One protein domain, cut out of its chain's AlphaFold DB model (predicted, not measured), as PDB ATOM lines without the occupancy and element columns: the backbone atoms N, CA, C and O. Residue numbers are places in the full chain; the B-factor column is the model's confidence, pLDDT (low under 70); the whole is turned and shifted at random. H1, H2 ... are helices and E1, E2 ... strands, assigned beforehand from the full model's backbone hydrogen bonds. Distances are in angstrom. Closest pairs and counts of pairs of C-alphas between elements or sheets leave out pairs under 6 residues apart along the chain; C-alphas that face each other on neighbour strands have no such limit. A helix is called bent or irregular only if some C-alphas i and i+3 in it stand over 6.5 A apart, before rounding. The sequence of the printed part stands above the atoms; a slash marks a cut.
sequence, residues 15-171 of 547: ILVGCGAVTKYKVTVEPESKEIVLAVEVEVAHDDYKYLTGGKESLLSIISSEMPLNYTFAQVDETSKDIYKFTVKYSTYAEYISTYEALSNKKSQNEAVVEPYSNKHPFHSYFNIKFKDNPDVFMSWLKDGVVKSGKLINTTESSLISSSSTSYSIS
ATOM      1  N   ILE A  15     -23.262  30.922 -15.093       33.72
ATOM      2  CA  ILE A  15     -22.289  31.384 -16.120       33.72
ATOM      3  C   ILE A  15     -22.249  30.442 -17.336       33.72
ATOM      4  O   ILE A  15     -21.265  29.743 -17.559       33.72
ATOM      5  N   LEU A  16     -23.356  30.339 -18.078       37.41
ATOM      6  CA  LEU A  16     -23.644  29.161 -18.903       37.41
ATOM      7  C   LEU A  16     -24.545  29.548 -20.144       37.41
ATOM      8  O   LEU A  16     -25.598  30.139 -19.958       37.41
ATOM      9  N   VAL A  17     -24.168  29.236 -21.402       50.56
ATOM     10  CA  VAL A  17     -24.747  29.600 -22.745       50.56
ATOM     11  C   VAL A  17     -24.077  28.710 -23.832       50.56
ATOM     12  O   VAL A  17     -22.859  28.599 -23.790       50.56
ATOM     13  N   GLY A  18     -24.659  28.098 -24.874       46.72
ATOM     14  CA  GLY A  18     -25.993  28.100 -25.497       46.72
ATOM     15  C   GLY A  18     -25.849  27.738 -27.003       46.72
ATOM     16  O   GLY A  18     -24.894  28.193 -27.626       46.72
ATOM     17  N   CYS A  19     -26.728  26.917 -27.609       44.31
ATOM     18  CA  CYS A  19     -26.537  26.341 -28.971       44.31
ATOM     19  C   CYS A  19     -27.373  27.028 -30.082       44.31
ATOM     20  O   CYS A  19     -27.789  26.382 -31.041       44.31
ATOM     21  N   GLY A  20     -27.689  28.317 -29.917       49.66
ATOM     22  CA  GLY A  20     -28.419  29.154 -30.891       49.66
ATOM     23  C   GLY A  20     -29.899  28.816 -31.134       49.66
ATOM     24  O   GLY A  20     -30.666  29.699 -31.518       49.66
ATOM     25  N   ALA A  21     -30.320  27.582 -30.853       57.59
ATOM     26  CA  ALA A  21     -31.608  27.023 -31.244       57.59
ATOM     27  C   ALA A  21     -32.826  27.847 -30.785       57.59
ATOM     28  O   ALA A  21     -32.926  28.245 -29.624       57.59
ATOM     29  N   VAL A  22     -33.776  28.058 -31.697       65.00
ATOM     30  CA  VAL A  22     -35.071  28.702 -31.427       65.00
ATOM     31  C   VAL A  22     -36.111  27.608 -31.224       65.00
ATOM     32  O   VAL A  22     -36.130  26.641 -31.982       65.00
ATOM     33  N   THR A  23     -36.985  27.727 -30.223       65.31
ATOM     34  CA  THR A  23     -38.035  26.720 -29.985       65.31
ATOM     35  C   THR A  23     -39.429  27.324 -30.067       65.31
ATOM     36  O   THR A  23     -39.785  28.235 -29.320       65.31
ATOM     37  N   LYS A  24     -40.231  26.809 -30.997       70.12
ATOM     38  CA  LYS A  24     -41.602  27.246 -31.252       70.12
ATOM     39  C   LYS A  24     -42.562  26.189 -30.738       70.12
ATOM     40  O   LYS A  24     -42.595  25.077 -31.259       70.12
ATOM     41  N   TYR A  25     -43.360  26.537 -29.741       69.44
ATOM     42  CA  TYR A  25     -44.420  25.674 -29.234       69.44
ATOM     43  C   TYR A  25     -45.736  26.038 -29.915       69.44
ATOM     44  O   TYR A  25     -46.081  27.217 -30.037       69.44
ATOM     45  N   LYS A  26     -46.497  25.028 -30.327       77.38
ATOM     46  CA  LYS A  26     -47.889  25.167 -30.743       77.38
ATOM     47  C   LYS A  26     -48.731  24.153 -29.983       77.38
ATOM     48  O   LYS A  26     -48.727  22.966 -30.308       77.38
ATOM     49  N   VAL A  27     -49.481  24.628 -28.994       71.44
ATOM     50  CA  VAL A  27     -50.523  23.813 -28.362       71.44
ATOM     51  C   VAL A  27     -51.781  23.915 -29.219       71.44
ATOM     52  O   VAL A  27     -52.265  25.015 -29.500       71.44
ATOM     53  N   THR A  28     -52.305  22.771 -29.647       71.81
ATOM     54  CA  THR A  28     -53.611  22.663 -30.303       71.81
ATOM     55  C   THR A  28     -54.557  21.931 -29.362       71.81
ATOM     56  O   THR A  28     -54.231  20.841 -28.899       71.81
ATOM     57  N   VAL A  29     -55.700  22.535 -29.056       67.75
ATOM     58  CA  VAL A  29     -56.755  21.955 -28.213       67.75
ATOM     59  C   VAL A  29     -57.945  21.610 -29.093       67.75
ATOM     60  O   VAL A  29     -58.371  22.457 -29.869       67.75
ATOM     61  N   GLU A  30     -58.512  20.419 -28.940       67.31
ATOM     62  CA  GLU A  30     -59.716  20.007 -29.658       67.31
ATOM     63  C   GLU A  30     -60.870  19.808 -28.658       67.31
ATOM     64  O   GLU A  30     -60.880  18.813 -27.932       67.31
ATOM     65  N   PRO A  31     -61.830  20.749 -28.539       59.28
ATOM     66  CA  PRO A  31     -62.806  20.729 -27.444       59.28
ATOM     67  C   PRO A  31     -63.768  19.533 -27.483       59.28
ATOM     68  O   PRO A  31     -64.169  19.034 -26.432       59.28
ATOM     69  N   GLU A  32     -64.121  19.067 -28.685       59.31
ATOM     70  CA  GLU A  32     -65.098  17.991 -28.911       59.31
ATOM     71  C   GLU A  32     -64.541  16.617 -28.504       59.31
ATOM     72  O   GLU A  32     -65.153  15.903 -27.705       59.31
ATOM     73  N   SER A  33     -63.348  16.264 -28.998       63.44
ATOM     74  CA  SER A  33     -62.638  15.029 -28.630       63.44
ATOM     75  C   SER A  33     -61.967  15.116 -27.254       63.44
ATOM     76  O   SER A  33     -61.685  14.087 -26.639       63.44
ATOM     77  N   LYS A  34     -61.743  16.342 -26.758       65.69
ATOM     78  CA  LYS A  34     -60.956  16.698 -25.562       65.69
ATOM     79  C   LYS A  34     -59.464  16.362 -25.694       65.69
ATOM     80  O   LYS A  34     -58.737  16.434 -24.698       65.69
ATOM     81  N   GLU A  35     -59.007  16.050 -26.912       76.69
ATOM     82  CA  GLU A  35     -57.596  15.839 -27.222       76.69
ATOM     83  C   GLU A  35     -56.788  17.142 -27.140       76.69
ATOM     84  O   GLU A  35     -57.277  18.249 -27.390       76.69
ATOM     85  N   ILE A  36     -55.500  16.996 -26.827       78.25
ATOM     86  CA  ILE A  36     -54.516  18.077 -26.896       78.25
ATOM     87  C   ILE A  36     -53.300  17.585 -27.668       78.25
ATOM     88  O   ILE A  36     -52.688  16.574 -27.326       78.25
ATOM     89  N   VAL A  37     -52.934  18.336 -28.700       85.06
ATOM     90  CA  VAL A  37     -51.782  18.074 -29.558       85.06
ATOM     91  C   VAL A  37     -50.744  19.162 -29.308       85.06
ATOM     92  O   VAL A  37     -50.906  20.304 -29.743       85.06
ATOM     93  N   LEU A  38     -49.673  18.814 -28.596       84.19
ATOM     94  CA  LEU A  38     -48.510  19.681 -28.440       84.19
ATOM     95  C   LEU A  38     -47.546  19.398 -29.593       84.19
ATOM     96  O   LEU A  38     -46.923  18.336 -29.644       84.19
ATOM     97  N   ALA A  39     -47.417  20.364 -30.500       85.62
ATOM     98  CA  ALA A  39     -46.361  20.394 -31.501       85.62
ATOM     99  C   ALA A  39     -45.233  21.330 -31.039       85.62
ATOM    100  O   ALA A  39     -45.487  22.405 -30.491       85.62
ATOM    101  N   VAL A  40     -43.987  20.929 -31.275       82.38
ATOM    102  CA  VAL A  40     -42.784  21.701 -30.949       82.38
ATOM    103  C   VAL A  40     -41.842  21.685 -32.145       82.38
ATOM    104  O   VAL A  40     -41.459  20.617 -32.614       82.38
ATOM    105  N   GLU A  41     -41.447  22.859 -32.625       82.12
ATOM    106  CA  GLU A  41     -40.426  23.014 -33.662       82.12
ATOM    107  C   GLU A  41     -39.148  23.572 -33.026       82.12
ATOM    108  O   GLU A  41     -39.147  24.686 -32.501       82.12
ATOM    109  N   VAL A  42     -38.059  22.807 -33.065       77.94
ATOM    110  CA  VAL A  42     -36.719  23.262 -32.671       77.94
ATOM    111  C   VAL A  42     -35.949  23.596 -33.946       77.94
ATOM    112  O   VAL A  42     -35.591  22.700 -34.709       77.94
ATOM    113  N   GLU A  43     -35.710  24.882 -34.189       78.31
ATOM    114  CA  GLU A  43     -34.899  25.361 -35.311       78.31
ATOM    115  C   GLU A  43     -33.437  25.501 -34.877       78.31
ATOM    116  O   GLU A  43     -33.153  26.201 -33.904       78.31
ATOM    117  N   VAL A  44     -32.506  24.883 -35.606       74.19
ATOM    118  CA  VAL A  44     -31.057  24.961 -35.348       74.19
ATOM    119  C   VAL A  44     -30.358  25.484 -36.600       74.19
ATOM    120  O   VAL A  44     -30.408  24.840 -37.647       74.19
ATOM    121  N   ALA A  45     -29.705  26.645 -36.515       74.81
ATOM    122  CA  ALA A  45     -28.910  27.169 -37.623       74.81
ATOM    123  C   ALA A  45     -27.686  26.274 -37.871       74.81
ATOM    124  O   ALA A  45     -27.055  25.802 -36.924       74.81
ATOM    125  N   HIS A  46     -27.322  26.051 -39.139       79.19
ATOM    126  CA  HIS A  46     -26.234  25.124 -39.489       79.19
ATOM    127  C   HIS A  46     -24.889  25.519 -38.865       79.19
ATOM    128  O   HIS A  46     -24.122  24.649 -38.448       79.19
ATOM    129  N   ASP A  47     -24.645  26.822 -38.713       71.19
ATOM    130  CA  ASP A  47     -23.460  27.352 -38.042       71.19
ATOM    131  C   ASP A  47     -23.350  26.910 -36.575       71.19
ATOM    132  O   ASP A  47     -22.240  26.842 -36.054       71.19
ATOM    133  N   ASP A  48     -24.442  26.617 -35.864       70.88
ATOM    134  CA  ASP A  48     -24.408  26.325 -34.423       70.88
ATOM    135  C   ASP A  48     -24.047  24.875 -34.085       70.88
ATOM    136  O   ASP A  48     -23.616  24.592 -32.965       70.88
ATOM    137  N   TYR A  49     -24.039  23.969 -35.069       72.38
ATOM    138  CA  TYR A  49     -23.484  22.624 -34.881       72.38
ATOM    139  C   TYR A  49     -21.998  22.618 -34.495       72.38
ATOM    140  O   TYR A  49     -21.525  21.625 -33.943       72.38
ATOM    141  N   LYS A  50     -21.279  23.736 -34.687       67.38
ATOM    142  CA  LYS A  50     -19.907  23.953 -34.187       67.38
ATOM    143  C   LYS A  50     -19.758  23.823 -32.662       67.38
ATOM    144  O   LYS A  50     -18.634  23.727 -32.182       67.38
ATOM    145  N   TYR A  51     -20.857  23.830 -31.902       66.31
ATOM    146  CA  TYR A  51     -20.854  23.643 -30.446       66.31
ATOM    147  C   TYR A  51     -21.055  22.180 -30.002       66.31
ATOM    148  O   TYR A  51     -20.868  21.873 -28.822       66.31
ATOM    149  N   LEU A  52     -21.393  21.272 -30.927       68.88
ATOM    150  CA  LEU A  52     -21.593  19.844 -30.668       68.88
ATOM    151  C   LEU A  52     -20.477  19.003 -31.298       68.88
ATOM    152  O   LEU A  52     -20.228  19.045 -32.502       68.88
ATOM    153  N   THR A  53     -19.840  18.162 -30.487       70.31
ATOM    154  CA  THR A  53     -18.850  17.179 -30.939       70.31
ATOM    155  C   THR A  53     -19.545  16.162 -31.841       70.31
ATOM    156  O   THR A  53     -20.369  15.381 -31.374       70.31
ATOM    157  N   GLY A  54     -19.234  16.188 -33.140       73.12
ATOM    158  CA  GLY A  54     -19.929  15.389 -34.155       73.12
ATOM    159  C   GLY A  54     -21.205  16.029 -34.726       73.12
ATOM    160  O   GLY A  54     -21.952  15.339 -35.415       73.12
ATOM    161  N   GLY A  55     -21.465  17.315 -34.456       77.12
ATOM    162  CA  GLY A  55     -22.464  18.141 -35.144       77.12
ATOM    163  C   GLY A  55     -23.884  17.558 -35.206       77.12
ATOM    164  O   GLY A  55     -24.373  16.983 -34.231       77.12
ATOM    165  N   LYS A  56     -24.533  17.717 -36.370       81.56
ATOM    166  CA  LYS A  56     -25.913  17.282 -36.667       81.56
ATOM    167  C   LYS A  56     -26.169  15.815 -36.308       81.56
ATOM    168  O   LYS A  56     -27.078  15.527 -35.534       81.56
ATOM    169  N   GLU A  57     -25.303  14.909 -36.766       84.44
ATOM    170  CA  GLU A  57     -25.373  13.467 -36.467       84.44
ATOM    171  C   GLU A  57     -25.399  13.176 -34.966       84.44
ATOM    172  O   GLU A  57     -26.063  12.252 -34.498       84.44
ATOM    173  N   SER A  58     -24.698  13.989 -34.175       77.69
ATOM    174  CA  SER A  58     -24.679  13.815 -32.730       77.69
ATOM    175  C   SER A  58     -25.927  14.315 -32.018       77.69
ATOM    176  O   SER A  58     -26.244  13.728 -30.985       77.69
ATOM    177  N   LEU A  59     -26.643  15.304 -32.566       78.56
ATOM    178  CA  LEU A  59     -27.978  15.698 -32.102       78.56
ATOM    179  C   LEU A  59     -29.026  14.643 -32.491       78.56
ATOM    180  O   LEU A  59     -29.794  14.207 -31.637       78.56
ATOM    181  N   LEU A  60     -28.995  14.164 -33.740       83.00
ATOM    182  CA  LEU A  60     -29.851  13.071 -34.219       83.00
ATOM    183  C   LEU A  60     -29.681  11.804 -33.375       83.00
ATOM    184  O   LEU A  60     -30.668  11.225 -32.931       83.00
ATOM    185  N   SER A  61     -28.435  11.439 -33.063       83.50
ATOM    186  CA  SER A  61     -28.088  10.323 -32.174       83.50
ATOM    187  C   SER A  61     -28.651  10.456 -30.754       83.50
ATOM    188  O   SER A  61     -28.828   9.426 -30.113       83.50
ATOM    189  N   ILE A  62     -28.886  11.675 -30.252       79.19
ATOM    190  CA  ILE A  62     -29.486  11.921 -28.929       79.19
ATOM    191  C   ILE A  62     -31.012  11.841 -29.026       79.19
ATOM    192  O   ILE A  62     -31.648  11.196 -28.193       79.19
ATOM    193  N   ILE A  63     -31.599  12.429 -30.075       82.75
ATOM    194  CA  ILE A  63     -33.035  12.324 -30.367       82.75
ATOM    195  C   ILE A  63     -33.438  10.849 -30.508       82.75
ATOM    196  O   ILE A  63     -34.388  10.411 -29.869       82.75
ATOM    197  N   SER A  64     -32.679  10.046 -31.256       86.00
ATOM    198  CA  SER A  64     -32.983   8.624 -31.465       86.00
ATOM    199  C   SER A  64     -32.800   7.727 -30.231       86.00
ATOM    200  O   SER A  64     -33.153   6.553 -30.306       86.00
ATOM    201  N   SER A  65     -32.213   8.223 -29.134       86.69
ATOM    202  CA  SER A  65     -31.923   7.424 -27.929       86.69
ATOM    203  C   SER A  65     -32.650   7.885 -26.664       86.69
ATOM    204  O   SER A  65     -32.960   7.049 -25.822       86.69
ATOM    205  N   GLU A  66     -32.910   9.187 -26.508       84.06
ATOM    206  CA  GLU A  66     -33.524   9.768 -25.300       84.06
ATOM    207  C   GLU A  66     -34.982  10.233 -25.518       84.06
ATOM    208  O   GLU A  66     -35.639  10.617 -24.550       84.06
ATOM    209  N   MET A  67     -35.514  10.212 -26.752       86.25
ATOM    210  CA  MET A  67     -36.887  10.666 -27.029       86.25
ATOM    211  C   MET A  67     -37.948   9.744 -26.389       86.25
ATOM    212  O   MET A  67     -37.924   8.532 -26.622       86.25
ATOM    213  N   PRO A  68     -38.928  10.288 -25.635       88.06
ATOM    214  CA  PRO A  68     -40.020   9.501 -25.067       88.06
ATOM    215  C   PRO A  68     -40.911   8.847 -26.135       88.06
ATOM    216  O   PRO A  68     -41.244   9.455 -27.150       88.06
ATOM    217  N   LEU A  69     -41.363   7.616 -25.874       85.88
ATOM    218  CA  LEU A  69     -42.094   6.767 -26.833       85.88
ATOM    219  C   LEU A  69     -43.435   7.340 -27.336       85.88
ATOM    220  O   LEU A  69     -43.961   6.860 -28.336       85.88
ATOM    221  N   ASN A  70     -44.005   8.333 -26.650       84.75
ATOM    222  CA  ASN A  70     -45.241   9.018 -27.041       84.75
ATOM    223  C   ASN A  70     -45.015  10.227 -27.973       84.75
ATOM    224  O   ASN A  70     -45.983  10.880 -28.363       84.75
ATOM    225  N   TYR A  71     -43.766  10.531 -28.338       87.94
ATOM    226  CA  TYR A  71     -43.424  11.608 -29.264       87.94
ATOM    227  C   TYR A  71     -43.269  11.050 -30.680       87.94
ATOM    228  O   TYR A  71     -42.528  10.100 -30.923       87.94
ATOM    229  N   THR A  72     -43.933  11.690 -31.636       91.25
ATOM    230  CA  THR A  72     -43.640  11.526 -33.064       91.25
ATOM    231  C   THR A  72     -42.619  12.573 -33.499       91.25
ATOM    232  O   THR A  72     -42.640  13.704 -33.009       91.25
ATOM    233  N   PHE A  73     -41.716  12.195 -34.404       88.62
ATOM    234  CA  PHE A  73     -40.599  13.024 -34.858       88.62
ATOM    235  C   PHE A  73     -40.589  13.150 -36.383       88.62
ATOM    236  O   PHE A  73     -40.760  12.162 -37.095       88.62
ATOM    237  N   ALA A  74     -40.342  14.364 -36.869       88.69
ATOM    238  CA  ALA A  74     -40.056  14.662 -38.263       88.69
ATOM    239  C   ALA A  74     -38.947  15.720 -38.361       88.69
ATOM    240  O   ALA A  74     -38.786  16.558 -37.476       88.69
ATOM    241  N   GLN A  75     -38.206  15.705 -39.462       86.50
ATOM    242  CA  GLN A  75     -37.110  16.630 -39.736       86.50
ATOM    243  C   GLN A  75     -37.368  17.332 -41.071       86.50
ATOM    244  O   GLN A  75     -37.803  16.697 -42.032       86.50
ATOM    245  N   VAL A  76     -37.100  18.635 -41.127       85.31
ATOM    246  CA  VAL A  76     -37.106  19.428 -42.360       85.31
ATOM    247  C   VAL A  76     -35.767  20.146 -42.466       85.31
ATOM    248  O   VAL A  76     -35.437  20.965 -41.610       85.31
ATOM    249  N   ASP A  77     -35.010  19.839 -43.512       82.12
ATOM    250  CA  ASP A  77     -33.739  20.500 -43.809       82.12
ATOM    251  C   ASP A  77     -34.011  21.722 -44.701       82.12
ATOM    252  O   ASP A  77     -34.547  21.585 -45.803       82.12
ATOM    253  N   GLU A  78     -33.653  22.920 -44.234       80.25
ATOM    254  CA  GLU A  78     -33.705  24.166 -45.010       80.25
ATOM    255  C   GLU A  78     -32.286  24.646 -45.369       80.25
ATOM    256  O   GLU A  78     -31.280  24.151 -44.867       80.25
ATOM    257  N   THR A  79     -32.179  25.644 -46.250       77.12
ATOM    258  CA  THR A  79     -30.911  26.075 -46.873       77.12
ATOM    259  C   THR A  79     -29.868  26.678 -45.913       77.12
ATOM    260  O   THR A  79     -28.747  26.951 -46.336       77.12
ATOM    261  N   SER A  80     -30.222  26.935 -44.651       78.44
ATOM    262  CA  SER A  80     -29.336  27.525 -43.628       78.44
ATOM    263  C   SER A  80     -29.602  27.050 -42.189       78.44
ATOM    264  O   SER A  80     -28.921  27.479 -41.250       78.44
ATOM    265  N   LYS A  81     -30.604  26.190 -41.992       79.81
ATOM    266  CA  LYS A  81     -31.036  25.662 -40.694       79.81
ATOM    267  C   LYS A  81     -31.722  24.314 -40.878       79.81
ATOM    268  O   LYS A  81     -32.257  24.033 -41.946       79.81
ATOM    269  N   ASP A  82     -31.781  23.529 -39.815       78.69
ATOM    270  CA  ASP A  82     -32.657  22.363 -39.738       78.69
ATOM    271  C   ASP A  82     -33.811  22.651 -38.776       78.69
ATOM    272  O   ASP A  82     -33.635  23.353 -37.776       78.69
ATOM    273  N   ILE A  83     -34.990  22.101 -39.064       82.00
ATOM    274  CA  ILE A  83     -36.169  22.187 -38.203       82.00
ATOM    275  C   ILE A  83     -36.555  20.781 -37.745       82.00
ATOM    276  O   ILE A  83     -36.995  19.944 -38.535       82.00
ATOM    277  N   TYR A  84     -36.436  20.549 -36.443       83.00
ATOM    278  CA  TYR A  84     -36.839  19.316 -35.779       83.00
ATOM    279  C   TYR A  84     -38.247  19.479 -35.220       83.00
ATOM    280  O   TYR A  84     -38.473  20.298 -34.329       83.00
ATOM    281  N   LYS A  85     -39.202  18.720 -35.757       87.06
ATOM    282  CA  LYS A  85     -40.614  18.784 -35.380       87.06
ATOM    283  C   LYS A  85     -40.968  17.587 -34.512       87.06
ATOM    284  O   LYS A  85     -40.885  16.441 -34.951       87.06
ATOM    285  N   PHE A  86     -41.398  17.871 -33.295       85.81
ATOM    286  CA  PHE A  86     -41.870  16.902 -32.319       85.81
ATOM    287  C   PHE A  86     -43.371  17.092 -32.132       85.81
ATOM    288  O   PHE A  86     -43.823  18.222 -31.977       85.81
ATOM    289  N   THR A  87     -44.159  16.019 -32.149       89.69
ATOM    290  CA  THR A  87     -45.597  16.097 -31.839       89.69
ATOM    291  C   THR A  87     -45.994  14.990 -30.874       89.69
ATOM    292  O   THR A  87     -45.790  13.810 -31.165       89.69
ATOM    293  N   VAL A  88     -46.582  15.375 -29.742       90.12
ATOM    294  CA  VAL A  88     -47.156  14.475 -28.732       90.12
ATOM    295  C   VAL A  88     -48.655  14.750 -28.601       90.12
ATOM    296  O   VAL A  88     -49.098  15.901 -28.654       90.12
ATOM    297  N   LYS A  89     -49.440  13.678 -28.465       89.38
ATOM    298  CA  LYS A  89     -50.887  13.725 -28.233       89.38
ATOM    299  C   LYS A  89     -51.215  13.325 -26.798       89.38
ATOM    300  O   LYS A  89     -50.587  12.418 -26.259       89.38
ATOM    301  N   TYR A  90     -52.245  13.957 -26.249       87.62
ATOM    302  CA  TYR A  90     -52.902  13.604 -24.993       87.62
ATOM    303  C   TYR A  90     -54.393  13.424 -25.267       87.62
ATOM    304  O   TYR A  90     -54.993  14.259 -25.943       87.62
ATOM    305  N   SER A  91     -55.001  12.363 -24.742       82.56
ATOM    306  CA  SER A  91     -56.428  12.075 -24.916       82.56
ATOM    307  C   SER A  91     -57.328  12.910 -24.002       82.56
ATOM    308  O   SER A  91     -58.534  12.942 -24.211       82.56
ATOM    309  N   THR A  92     -56.773  13.583 -22.985       80.88
ATOM    310  CA  THR A  92     -57.518  14.551 -22.159       80.88
ATOM    311  C   THR A  92     -56.649  15.715 -21.669       80.88
ATOM    312  O   THR A  92     -55.440  15.581 -21.467       80.88
ATOM    313  N   TYR A  93     -57.287  16.839 -21.328       76.50
ATOM    314  CA  TYR A  93     -56.643  17.936 -20.586       76.50
ATOM    315  C   TYR A  93     -56.073  17.506 -19.218       76.50
ATOM    316  O   TYR A  93     -55.025  18.000 -18.800       76.50
ATOM    317  N   ALA A  94     -56.725  16.563 -18.529       82.75
ATOM    318  CA  ALA A  94     -56.239  16.034 -17.253       82.75
ATOM    319  C   ALA A  94     -54.921  15.254 -17.418       82.75
ATOM    320  O   ALA A  94     -54.014  15.385 -16.597       82.75
ATOM    321  N   GLU A  95     -54.784  14.498 -18.509       87.75
ATOM    322  CA  GLU A  95     -53.552  13.796 -18.876       87.75
ATOM    323  C   GLU A  95     -52.412  14.781 -19.187       87.75
ATOM    324  O   GLU A  95     -51.313  14.640 -18.641       87.75
ATOM    325  N   TYR A  96     -52.695  15.831 -19.971       86.00
ATOM    326  CA  TYR A  96     -51.756  16.925 -20.252       86.00
ATOM    327  C   TYR A  96     -51.257  17.604 -18.964       86.00
ATOM    328  O   TYR A  96     -50.044  17.720 -18.768       86.00
ATOM    329  N   ILE A  97     -52.164  17.973 -18.044       87.38
ATOM    330  CA  ILE A  97     -51.793  18.495 -16.718       87.38
ATOM    331  C   ILE A  97     -50.926  17.487 -15.963       87.38
ATOM    332  O   ILE A  97     -49.839  17.848 -15.523       87.38
ATOM    333  N   SER A  98     -51.354  16.228 -15.835       89.00
ATOM    334  CA  SER A  98     -50.619  15.234 -15.040       89.00
ATOM    335  C   SER A  98     -49.203  14.980 -15.569       89.00
ATOM    336  O   SER A  98     -48.270  14.805 -14.784       89.00
ATOM    337  N   THR A  99     -49.018  15.057 -16.890       89.38
ATOM    338  CA  THR A  99     -47.705  14.953 -17.535       89.38
ATOM    339  C   THR A  99     -46.847  16.182 -17.229       89.38
ATOM    340  O   THR A  99     -45.677  16.035 -16.876       89.38
ATOM    341  N   TYR A 100     -47.415  17.392 -17.296       88.00
ATOM    342  CA  TYR A 100     -46.704  18.611 -16.907       88.00
ATOM    343  C   TYR A 100     -46.314  18.611 -15.421       88.00
ATOM    344  O   TYR A 100     -45.182  18.967 -15.090       88.00
ATOM    345  N   GLU A 101     -47.204  18.195 -14.515       91.19
ATOM    346  CA  GLU A 101     -46.907  18.143 -13.077       91.19
ATOM    347  C   GLU A 101     -45.790  17.133 -12.766       91.19
ATOM    348  O   GLU A 101     -44.860  17.447 -12.018       91.19
ATOM    349  N   ALA A 102     -45.819  15.958 -13.409       89.25
ATOM    350  CA  ALA A 102     -44.786  14.931 -13.270       89.25
ATOM    351  C   ALA A 102     -43.411  15.378 -13.806       89.25
ATOM    352  O   ALA A 102     -42.391  15.128 -13.163       89.25
ATOM    353  N   LEU A 103     -43.368  16.063 -14.955       84.56
ATOM    354  CA  LEU A 103     -42.121  16.561 -15.549       84.56
ATOM    355  C   LEU A 103     -41.571  17.804 -14.820       84.56
ATOM    356  O   LEU A 103     -40.359  17.948 -14.665       84.56
ATOM    357  N   SER A 104     -42.437  18.704 -14.347       84.75
ATOM    358  CA  SER A 104     -42.028  19.957 -13.685       84.75
ATOM    359  C   SER A 104     -41.761  19.823 -12.182       84.75
ATOM    360  O   SER A 104     -41.116  20.702 -11.605       84.75
ATOM    361  N   ASN A 105     -42.268  18.759 -11.542       85.81
ATOM    362  CA  ASN A 105     -42.360  18.605 -10.084       85.81
ATOM    363  C   ASN A 105     -43.055  19.798  -9.388       85.81
ATOM    364  O   ASN A 105     -42.728  20.172  -8.258       85.81
ATOM    365  N   LYS A 106     -44.020  20.418 -10.075       87.19
ATOM    366  CA  LYS A 106     -44.839  21.541  -9.598       87.19
ATOM    367  C   LYS A 106     -46.301  21.271  -9.924       87.19
ATOM    368  O   LYS A 106     -46.598  20.509 -10.834       87.19
ATOM    369  N   LYS A 107     -47.211  21.943  -9.218       88.62
ATOM    370  CA  LYS A 107     -48.609  21.987  -9.651       88.62
ATOM    371  C   LYS A 107     -48.768  22.869 -10.885       88.62
ATOM    372  O   LYS A 107     -48.105  23.904 -10.974       88.62
ATOM    373  N   SER A 108     -49.657  22.466 -11.786       84.25
ATOM    374  CA  SER A 108     -50.021  23.241 -12.969       84.25
ATOM    375  C   SER A 108     -50.715  24.545 -12.561       84.25
ATOM    376  O   SER A 108     -51.512  24.574 -11.622       84.25
ATOM    377  N   GLN A 109     -50.396  25.632 -13.262       82.81
ATOM    378  CA  GLN A 109     -51.113  26.909 -13.186       82.81
ATOM    379  C   GLN A 109     -52.112  27.092 -14.335       82.81
ATOM    380  O   GLN A 109     -52.806  28.110 -14.388       82.81
ATOM    381  N   ASN A 110     -52.189  26.132 -15.260       74.44
ATOM    382  CA  ASN A 110     -53.190  26.148 -16.315       74.44
ATOM    383  C   ASN A 110     -54.597  25.995 -15.710       74.44
ATOM    384  O   ASN A 110     -54.832  25.154 -14.845       74.44
ATOM    385  N   GLU A 111     -55.540  26.799 -16.194       66.12
ATOM    386  CA  GLU A 111     -56.942  26.763 -15.764       66.12
ATOM    387  C   GLU A 111     -57.817  26.396 -16.962       66.12
ATOM    388  O   GLU A 111     -58.028  27.241 -17.831       66.12
ATOM    389  N   ALA A 112     -58.343  25.169 -17.007       59.72
ATOM    390  CA  ALA A 112     -59.512  24.855 -17.822       59.72
ATOM    391  C   ALA A 112     -60.771  25.149 -17.009       59.72
ATOM    392  O   ALA A 112     -61.021  24.517 -15.981       59.72
ATOM    393  N   VAL A 113     -61.568  26.095 -17.489       55.78
ATOM    394  CA  VAL A 113     -62.909  26.375 -16.988       55.78
ATOM    395  C   VAL A 113     -63.865  26.141 -18.146       55.78
ATOM    396  O   VAL A 113     -63.836  26.867 -19.138       55.78
ATOM    397  N   VAL A 114     -64.711  25.121 -18.024       53.28
ATOM    398  CA  VAL A 114     -65.906  25.035 -18.864       53.28
ATOM    399  C   VAL A 114     -66.913  25.997 -18.245       53.28
ATOM    400  O   VAL A 114     -67.471  25.702 -17.191       53.28
ATOM    401  N   GLU A 115     -67.074  27.179 -18.833       49.84
ATOM    402  CA  GLU A 115     -68.112  28.125 -18.424       49.84
ATOM    403  C   GLU A 115     -69.395  27.771 -19.202       49.84
ATOM    404  O   GLU A 115     -69.418  27.914 -20.427       49.84
ATOM    405  N   PRO A 116     -70.467  27.286 -18.538       46.97
ATOM    406  CA  PRO A 116     -71.703  26.881 -19.219       46.97
ATOM    407  C   PRO A 116     -72.525  28.073 -19.737       46.97
ATOM    408  O   PRO A 116     -73.533  27.898 -20.407       46.97
ATOM    409  N   TYR A 117     -72.128  29.308 -19.430       55.53
ATOM    410  CA  TYR A 117     -72.708  30.504 -20.029       55.53
ATOM    411  C   TYR A 117     -71.724  31.670 -19.960       55.53
ATOM    412  O   TYR A 117     -70.875  31.742 -19.072       55.53
ATOM    413  N   SER A 118     -71.896  32.640 -20.854       54.72
ATOM    414  CA  SER A 118     -71.333  33.977 -20.685       54.72
ATOM    415  C   SER A 118     -72.311  35.021 -21.201       54.72
ATOM    416  O   SER A 118     -72.996  34.812 -22.200       54.72
ATOM    417  N   ASN A 119     -72.326  36.192 -20.563       54.06
ATOM    418  CA  ASN A 119     -73.244  37.294 -20.876       54.06
ATOM    419  C   ASN A 119     -73.096  37.867 -22.302       54.06
ATOM    420  O   ASN A 119     -73.885  38.725 -22.682       54.06
ATOM    421  N   LYS A 120     -72.074  37.452 -23.065       54.56
ATOM    422  CA  LYS A 120     -71.828  37.899 -24.446       54.56
ATOM    423  C   LYS A 120     -72.428  36.982 -25.512       54.56
ATOM    424  O   LYS A 120     -72.827  37.475 -26.560       54.56
ATOM    425  N   HIS A 121     -72.481  35.675 -25.265       56.16
ATOM    426  CA  HIS A 121     -73.128  34.706 -26.149       56.16
ATOM    427  C   HIS A 121     -73.876  33.684 -25.266       56.16
ATOM    428  O   HIS A 121     -73.291  32.667 -24.893       56.16
ATOM    429  N   PRO A 122     -75.150  33.927 -24.902       56.56
ATOM    430  CA  PRO A 122     -75.878  33.103 -23.924       56.56
ATOM    431  C   PRO A 122     -76.203  31.677 -24.408       56.56
ATOM    432  O   PRO A 122     -76.735  30.872 -23.653       56.56
ATOM    433  N   PHE A 123     -75.872  31.372 -25.663       61.56
ATOM    434  CA  PHE A 123     -76.250  30.166 -26.396       61.56
ATOM    435  C   PHE A 123     -75.078  29.219 -26.718       61.56
ATOM    436  O   PHE A 123     -75.249  28.281 -27.493       61.56
ATOM    437  N   HIS A 124     -73.874  29.473 -26.193       55.56
ATOM    438  CA  HIS A 124     -72.688  28.651 -26.461       55.56
ATOM    439  C   HIS A 124     -71.984  28.233 -25.168       55.56
ATOM    440  O   HIS A 124     -71.777  29.057 -24.278       55.56
ATOM    441  N   SER A 125     -71.524  26.984 -25.130       49.06
ATOM    442  CA  SER A 125     -70.609  26.466 -24.113       49.06
ATOM    443  C   SER A 125     -69.224  27.090 -24.318       49.06
ATOM    444  O   SER A 125     -68.700  27.081 -25.435       49.06
ATOM    445  N   TYR A 126     -68.602  27.616 -23.263       52.28
ATOM    446  CA  TYR A 126     -67.270  28.223 -23.347       52.28
ATOM    447  C   TYR A 126     -66.208  27.288 -22.770       52.28
ATOM    448  O   TYR A 126     -66.089  27.130 -21.554       52.28
ATOM    449  N   PHE A 127     -65.387  26.694 -23.638       52.06
ATOM    450  CA  PHE A 127     -64.233  25.894 -23.224       52.06
ATOM    451  C   PHE A 127     -62.990  26.779 -23.023       52.06
ATOM    452  O   PHE A 127     -62.077  26.811 -23.848       52.06
ATOM    453  N   ASN A 128     -62.961  27.536 -21.922       54.94
ATOM    454  CA  ASN A 128     -61.867  28.459 -21.626       54.94
ATOM    455  C   ASN A 128     -60.662  27.700 -21.048       54.94
ATOM    456  O   ASN A 128     -60.687  27.318 -19.879       54.94
ATOM    457  N   ILE A 129     -59.568  27.556 -21.804       58.38
ATOM    458  CA  ILE A 129     -58.257  27.216 -21.222       58.38
ATOM    459  C   ILE A 129     -57.375  28.463 -21.160       58.38
ATOM    460  O   ILE A 129     -57.041  29.060 -22.183       58.38
ATOM    461  N   LYS A 130     -56.932  28.810 -19.949       64.81
ATOM    462  CA  LYS A 130     -55.823  29.741 -19.719       64.81
ATOM    463  C   LYS A 130     -54.549  28.924 -19.561       64.81
ATOM    464  O   LYS A 130     -54.380  28.239 -18.550       64.81
ATOM    465  N   PHE A 131     -53.654  29.007 -20.537       69.06
ATOM    466  CA  PHE A 131     -52.310  28.457 -20.412       69.06
ATOM    467  C   PHE A 131     -51.413  29.469 -19.688       69.06
ATOM    468  O   PHE A 131     -51.311  30.622 -20.101       69.06
ATOM    469  N   LYS A 132     -50.804  29.049 -18.577       73.38
ATOM    470  CA  LYS A 132     -49.899  29.863 -17.739       73.38
ATOM    471  C   LYS A 132     -48.569  29.166 -17.453       73.38
ATOM    472  O   LYS A 132     -47.603  29.814 -17.060       73.38
ATOM    473  N   ASP A 133     -48.531  27.848 -17.619       76.75
ATOM    474  CA  ASP A 133     -47.333  27.038 -17.452       76.75
ATOM    475  C   ASP A 133     -46.378  27.165 -18.644       76.75
ATOM    476  O   ASP A 133     -46.804  27.371 -19.780       76.75
ATOM    477  N   ASN A 134     -45.075  26.999 -18.398       77.62
ATOM    478  CA  ASN A 134     -44.074  27.043 -19.461       77.62
ATOM    479  C   ASN A 134     -43.970  25.674 -20.177       77.62
ATOM    480  O   ASN A 134     -43.540  24.706 -19.539       77.62
ATOM    481  N   PRO A 135     -44.273  25.574 -21.488       75.62
ATOM    482  CA  PRO A 135     -44.158  24.322 -22.234       75.62
ATOM    483  C   PRO A 135     -42.715  23.814 -22.424       75.62
ATOM    484  O   PRO A 135     -42.553  22.649 -22.782       75.62
ATOM    485  N   ASP A 136     -41.669  24.596 -22.107       75.25
ATOM    486  CA  ASP A 136     -40.262  24.134 -22.120       75.25
ATOM    487  C   ASP A 136     -40.033  22.848 -21.302       75.25
ATOM    488  O   ASP A 136     -39.138  22.054 -21.603       75.25
ATOM    489  N   VAL A 137     -40.875  22.596 -20.293       80.25
ATOM    490  CA  VAL A 137     -40.866  21.373 -19.474       80.25
ATOM    491  C   VAL A 137     -41.000  20.097 -20.322       80.25
ATOM    492  O   VAL A 137     -40.374  19.084 -20.001       80.25
ATOM    493  N   PHE A 138     -41.743  20.139 -21.432       82.38
ATOM    494  CA  PHE A 138     -41.945  18.990 -22.321       82.38
ATOM    495  C   PHE A 138     -40.705  18.647 -23.169       82.38
ATOM    496  O   PHE A 138     -40.561  17.506 -23.596       82.38
ATOM    497  N   MET A 139     -39.756  19.577 -23.338       81.31
ATOM    498  CA  MET A 139     -38.476  19.336 -24.029       81.31
ATOM    499  C   MET A 139     -37.293  19.120 -23.070       81.31
ATOM    500  O   MET A 139     -36.138  19.055 -23.499       81.31
ATOM    501  N   SER A 140     -37.568  18.958 -21.769       76.50
ATOM    502  CA  SER A 140     -36.557  18.680 -20.737       76.50
ATOM    503  C   SER A 140     -35.689  17.458 -21.069       76.50
ATOM    504  O   SER A 140     -34.470  17.530 -20.940       76.50
ATOM    505  N   TRP A 141     -36.284  16.387 -21.604       82.25
ATOM    506  CA  TRP A 141     -35.578  15.172 -22.029       82.25
ATOM    507  C   TRP A 141     -34.482  15.440 -23.076       82.25
ATOM    508  O   TRP A 141     -33.407  14.849 -22.999       82.25
ATOM    509  N   LEU A 142     -34.715  16.355 -24.026       78.06
ATOM    510  CA  LEU A 142     -33.753  16.682 -25.083       78.06
ATOM    511  C   LEU A 142     -32.597  17.507 -24.513       78.06
ATOM    512  O   LEU A 142     -31.435  17.256 -24.833       78.06
ATOM    513  N   LYS A 143     -32.910  18.451 -23.616       72.00
ATOM    514  CA  LYS A 143     -31.909  19.229 -22.879       72.00
ATOM    515  C   LYS A 143     -31.007  18.312 -22.046       72.00
ATOM    516  O   LYS A 143     -29.783  18.389 -22.150       72.00
ATOM    517  N   ASP A 144     -31.614  17.421 -21.268       72.94
ATOM    518  CA  ASP A 144     -30.913  16.479 -20.402       72.94
ATOM    519  C   ASP A 144     -30.104  15.464 -21.217       72.94
ATOM    520  O   ASP A 144     -28.959  15.190 -20.872       72.94
ATOM    521  N   GLY A 145     -30.641  14.952 -22.329       72.19
ATOM    522  CA  GLY A 145     -29.922  14.077 -23.259       72.19
ATOM    523  C   GLY A 145     -28.668  14.738 -23.840       72.19
ATOM    524  O   GLY A 145     -27.598  14.125 -23.862       72.19
ATOM    525  N   VAL A 146     -28.755  16.015 -24.235       72.00
ATOM    526  CA  VAL A 146     -27.598  16.799 -24.701       72.00
ATOM    527  C   VAL A 146     -26.543  16.956 -23.606       72.00
ATOM    528  O   VAL A 146     -25.367  16.709 -23.882       72.00
ATOM    529  N   VAL A 147     -26.931  17.265 -22.364       70.31
ATOM    530  CA  VAL A 147     -25.986  17.360 -21.232       70.31
ATOM    531  C   VAL A 147     -25.356  15.998 -20.904       70.31
ATOM    532  O   VAL A 147     -24.129  15.882 -20.888       70.31
ATOM    533  N   LYS A 148     -26.164  14.941 -20.718       70.75
ATOM    534  CA  LYS A 148     -25.706  13.563 -20.436       70.75
ATOM    535  C   LYS A 148     -24.726  13.040 -21.484       70.75
ATOM    536  O   LYS A 148     -23.817  12.290 -21.139       70.75
ATOM    537  N   SER A 149     -24.909  13.418 -22.753       71.38
ATOM    538  CA  SER A 149     -24.072  12.943 -23.860       71.38
ATOM    539  C   SER A 149     -22.594  13.328 -23.728       71.38
ATOM    540  O   SER A 149     -21.746  12.700 -24.361       71.38
ATOM    541  N   GLY A 150     -22.279  14.382 -22.963       67.06
ATOM    542  CA  GLY A 150     -20.927  14.928 -22.842       67.06
ATOM    543  C   GLY A 150     -20.366  15.538 -24.135       67.06
ATOM    544  O   GLY A 150     -19.183  15.858 -24.184       67.06
ATOM    545  N   LYS A 151     -21.183  15.699 -25.189       68.75
ATOM    546  CA  LYS A 151     -20.726  16.138 -26.520       68.75
ATOM    547  C   LYS A 151     -20.579  17.659 -26.674       68.75
ATOM    548  O   LYS A 151     -20.089  18.101 -27.711       68.75
ATOM    549  N   LEU A 152     -20.996  18.468 -25.698       67.19
ATOM    550  CA  LEU A 152     -20.866  19.932 -25.744       67.19
ATOM    551  C   LEU A 152     -19.386  20.357 -25.713       67.19
ATOM    552  O   LEU A 152     -18.651  19.985 -24.803       67.19
ATOM    553  N   ILE A 153     -18.955  21.151 -26.699       60.62
ATOM    554  CA  ILE A 153     -17.537  21.519 -26.890       60.62
ATOM    555  C   ILE A 153     -17.060  22.585 -25.882       60.62
ATOM    556  O   ILE A 153     -15.880  22.618 -25.543       60.62
ATOM    557  N   ASN A 154     -17.967  23.421 -25.366       55.97
ATOM    558  CA  ASN A 154     -17.697  24.378 -24.287       55.97
ATOM    559  C   ASN A 154     -18.700  24.175 -23.140       55.97
ATOM    560  O   ASN A 154     -19.893  23.982 -23.374       55.97
ATOM    561  N   THR A 155     -18.221  24.220 -21.893       51.94
ATOM    562  CA  THR A 155     -19.019  23.942 -20.685       51.94
ATOM    563  C   THR A 155     -19.869  25.139 -20.267       51.94
ATOM    564  O   THR A 155     -19.552  25.818 -19.288       51.94
ATOM    565  N   THR A 156     -20.931  25.412 -21.022       46.12
ATOM    566  CA  THR A 156     -21.801  26.571 -20.816       46.12
ATOM    567  C   THR A 156     -23.278  26.233 -21.188       46.12
ATOM    568  O   THR A 156     -23.641  26.154 -22.352       46.12
ATOM    569  N   GLU A 157     -24.156  26.020 -20.189       50.25
ATOM    570  CA  GLU A 157     -25.496  25.358 -20.279       50.25
ATOM    571  C   GLU A 157     -26.813  26.190 -20.063       50.25
ATOM    572  O   GLU A 157     -27.904  25.635 -20.214       50.25
ATOM    573  N   SER A 158     -26.797  27.476 -19.669       37.59
ATOM    574  CA  SER A 158     -27.977  28.229 -19.158       37.59
ATOM    575  C   SER A 158     -28.693  29.135 -20.175       37.59
ATOM    576  O   SER A 158     -29.471  30.005 -19.797       37.59
ATOM    577  N   SER A 159     -28.518  28.861 -21.468       45.91
ATOM    578  CA  SER A 159     -29.453  29.273 -22.532       45.91
ATOM    579  C   SER A 159     -29.336  28.351 -23.751       45.91
ATOM    580  O   SER A 159     -28.898  28.734 -24.832       45.91
ATOM    581  N   LEU A 160     -29.705  27.076 -23.570       50.53
ATOM    582  CA  LEU A 160     -29.758  26.102 -24.674       50.53
ATOM    583  C   LEU A 160     -30.816  26.449 -25.738       50.53
ATOM    584  O   LEU A 160     -30.643  26.068 -26.891       50.53
ATOM    585  N   ILE A 161     -31.843  27.210 -25.354       48.66
ATOM    586  CA  ILE A 161     -32.825  27.838 -26.241       48.66
ATOM    587  C   ILE A 161     -32.517  29.344 -26.254       48.66
ATOM    588  O   ILE A 161     -32.427  29.958 -25.189       48.66
ATOM    589  N   SER A 162     -32.322  29.935 -27.436       42.09
ATOM    590  CA  SER A 162     -32.018  31.367 -27.608       42.09
ATOM    591  C   SER A 162     -33.258  32.252 -27.456       42.09
ATOM    592  O   SER A 162     -33.178  33.374 -26.959       42.09
ATOM    593  N   SER A 163     -34.410  31.722 -27.865       48.47
ATOM    594  CA  SER A 163     -35.744  32.272 -27.641       48.47
ATOM    595  C   SER A 163     -36.775  31.147 -27.744       48.47
ATOM    596  O   SER A 163     -36.710  30.322 -28.660       48.47
ATOM    597  N   SER A 164     -37.715  31.103 -26.798       56.53
ATOM    598  CA  SER A 164     -38.921  30.283 -26.903       56.53
ATOM    599  C   SER A 164     -40.117  31.168 -27.253       56.53
ATOM    600  O   SER A 164     -40.321  32.227 -26.661       56.53
ATOM    601  N   SER A 165     -40.911  30.747 -28.238       50.81
ATOM    602  CA  SER A 165     -42.165  31.408 -28.612       50.81
ATOM    603  C   SER A 165     -43.301  30.397 -28.558       50.81
ATOM    604  O   SER A 165     -43.272  29.403 -29.286       50.81
ATOM    605  N   THR A 166     -44.306  30.652 -27.726       55.16
ATOM    606  CA  THR A 166     -45.480  29.779 -27.619       55.16
ATOM    607  C   THR A 166     -46.654  30.380 -28.369       55.16
ATOM    608  O   THR A 166     -46.938  31.568 -28.254       55.16
ATOM    609  N   SER A 167     -47.332  29.537 -29.136       53.84
ATOM    610  CA  SER A 167     -48.585  29.822 -29.818       53.84
ATOM    611  C   SER A 167     -49.656  28.847 -29.334       53.84
ATOM    612  O   SER A 167     -49.383  27.673 -29.068       53.84
ATOM    613  N   TYR A 168     -50.885  29.340 -29.226       59.72
ATOM    614  CA  TYR A 168     -52.042  28.563 -28.800       59.72
ATOM    615  C   TYR A 168     -53.088  28.584 -29.908       59.72
ATOM    616  O   TYR A 168     -53.353  29.625 -30.506       59.72
ATOM    617  N   SER A 169     -53.689  27.433 -30.180       60.09
ATOM    618  CA  SER A 169     -54.749  27.288 -31.174       60.09
ATOM    619  C   SER A 169     -55.792  26.288 -30.698       60.09
ATOM    620  O   SER A 169     -55.483  25.378 -29.930       60.09
ATOM    621  N   ILE A 170     -57.023  26.459 -31.163       56.31
ATOM    622  CA  ILE A 170     -58.131  25.539 -30.915       56.31
ATOM    623  C   ILE A 170     -58.573  24.998 -32.280       56.31
ATOM    624  O   ILE A 170     -58.670  25.774 -33.233       56.31
ATOM    625  N   SER A 171     -58.758  23.683 -32.404       52.41
ATOM    626  CA  SER A 171     -59.336  23.043 -33.591       52.41
ATOM    627  C   SER A 171     -60.846  22.863 -33.424       52.41
ATOM    628  O   SER A 171     -61.340  22.625 -32.324       52.41
TER     629      SER A 171
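What this domain is: This is residues 15 to 171 of the 547 residues of an uncharacterized protein of Erysipelothrix sp. HDW6B (UniProt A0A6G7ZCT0). A twisted wall of five strands has helices H2, H4 and H3 gathered along one side, with the short H1 at one end of it. Beyond the other end the hairpin of E5 and E6, with its link, reaches away as an arm and adds to the length. The printed part has 157 residues, with four named helices and seven named strands in the order E1 E2 H1 H2 E3 E4 H3 E5 E6 H4 E7; the class is mixed, helices and strands. The large sheet is mixed, in the order E3 E4 E2 E1 E7; E5 and E6 are antiparallel. The whole is only just compact, close to loose, with a radius of gyration of the C-alphas of 17.9 A, and elongated, spanning 59 by 35 by 28 A.

Where its parts are: Find C-alpha 22 at (-35.071, 28.702, -31.427), where E1, residues 22 to 29, begins its 22.9 A. E2, residues 36 to 45, spans 29.2 A; E4, residues 81 to 90, spans 29.5 A. E3 is residues 71 to 77, and E7, residues 163 to 170, runs 23.6 A to C-alpha 170 at (-58.131, 25.539, -30.915). H1 is residues 46 to 51, H2 55 to 66, H3 93 to 104. H4, residues 135 to 148, spans 21.4 A and is irregular: C-alphas 138 and 141 are 7.4 A apart. E5 is residues 111 to 115, E6 126 to 130.

How they stand to each other: In the sheet, look for N 72 and O 87 at 2.9 A between antiparallel E3 and E4, N 40 and O 86 at 2.8 A between antiparallel E4 and E2, N 24 and O 41 at 2.8 A between antiparallel E2 and E1, and N 25 and O 165 at 2.9 A between parallel E1 and E7. E2, H1 H2 and E3 form a split strand-helix-strand unit, two strands running the same way with E4 between them, and its crossover is right-handed. H3 is over E4 at a height over the sheet of 10.8 A and only just stands up from it, at 41 degrees. H4 only grazes the sheet with residues 135 to 139, H2 with 56 to 64, and H1, only just on it, with 46 to 48. H4 touches H2, closest C-alphas Gly 145 and Glu 66 at 6.0 A, and H3, closest C-alphas Val 137 and Ser 104 at 6.1 A. In E5 and E6, N 113 and O 128 are 2.8 A apart. Every O i to N i+4 pair is within hydrogen-bond range in H3, 7 of 8 in H2, 7 of 10 in H4 and 0 of 2 in H1, where 2 of 3 O i to N i+3 pairs are.

The domain as a whole: The C-alphas of Thr 53 and Pro 122, the two farthest apart, are 59.6 A apart. The printed part has no cut, and the link from H4 to E7, residues 149 to 162, is long. Mean pLDDT of the printed part is 71.2; 62 residues are under 70, among them 111 to 131 and 150 to 171.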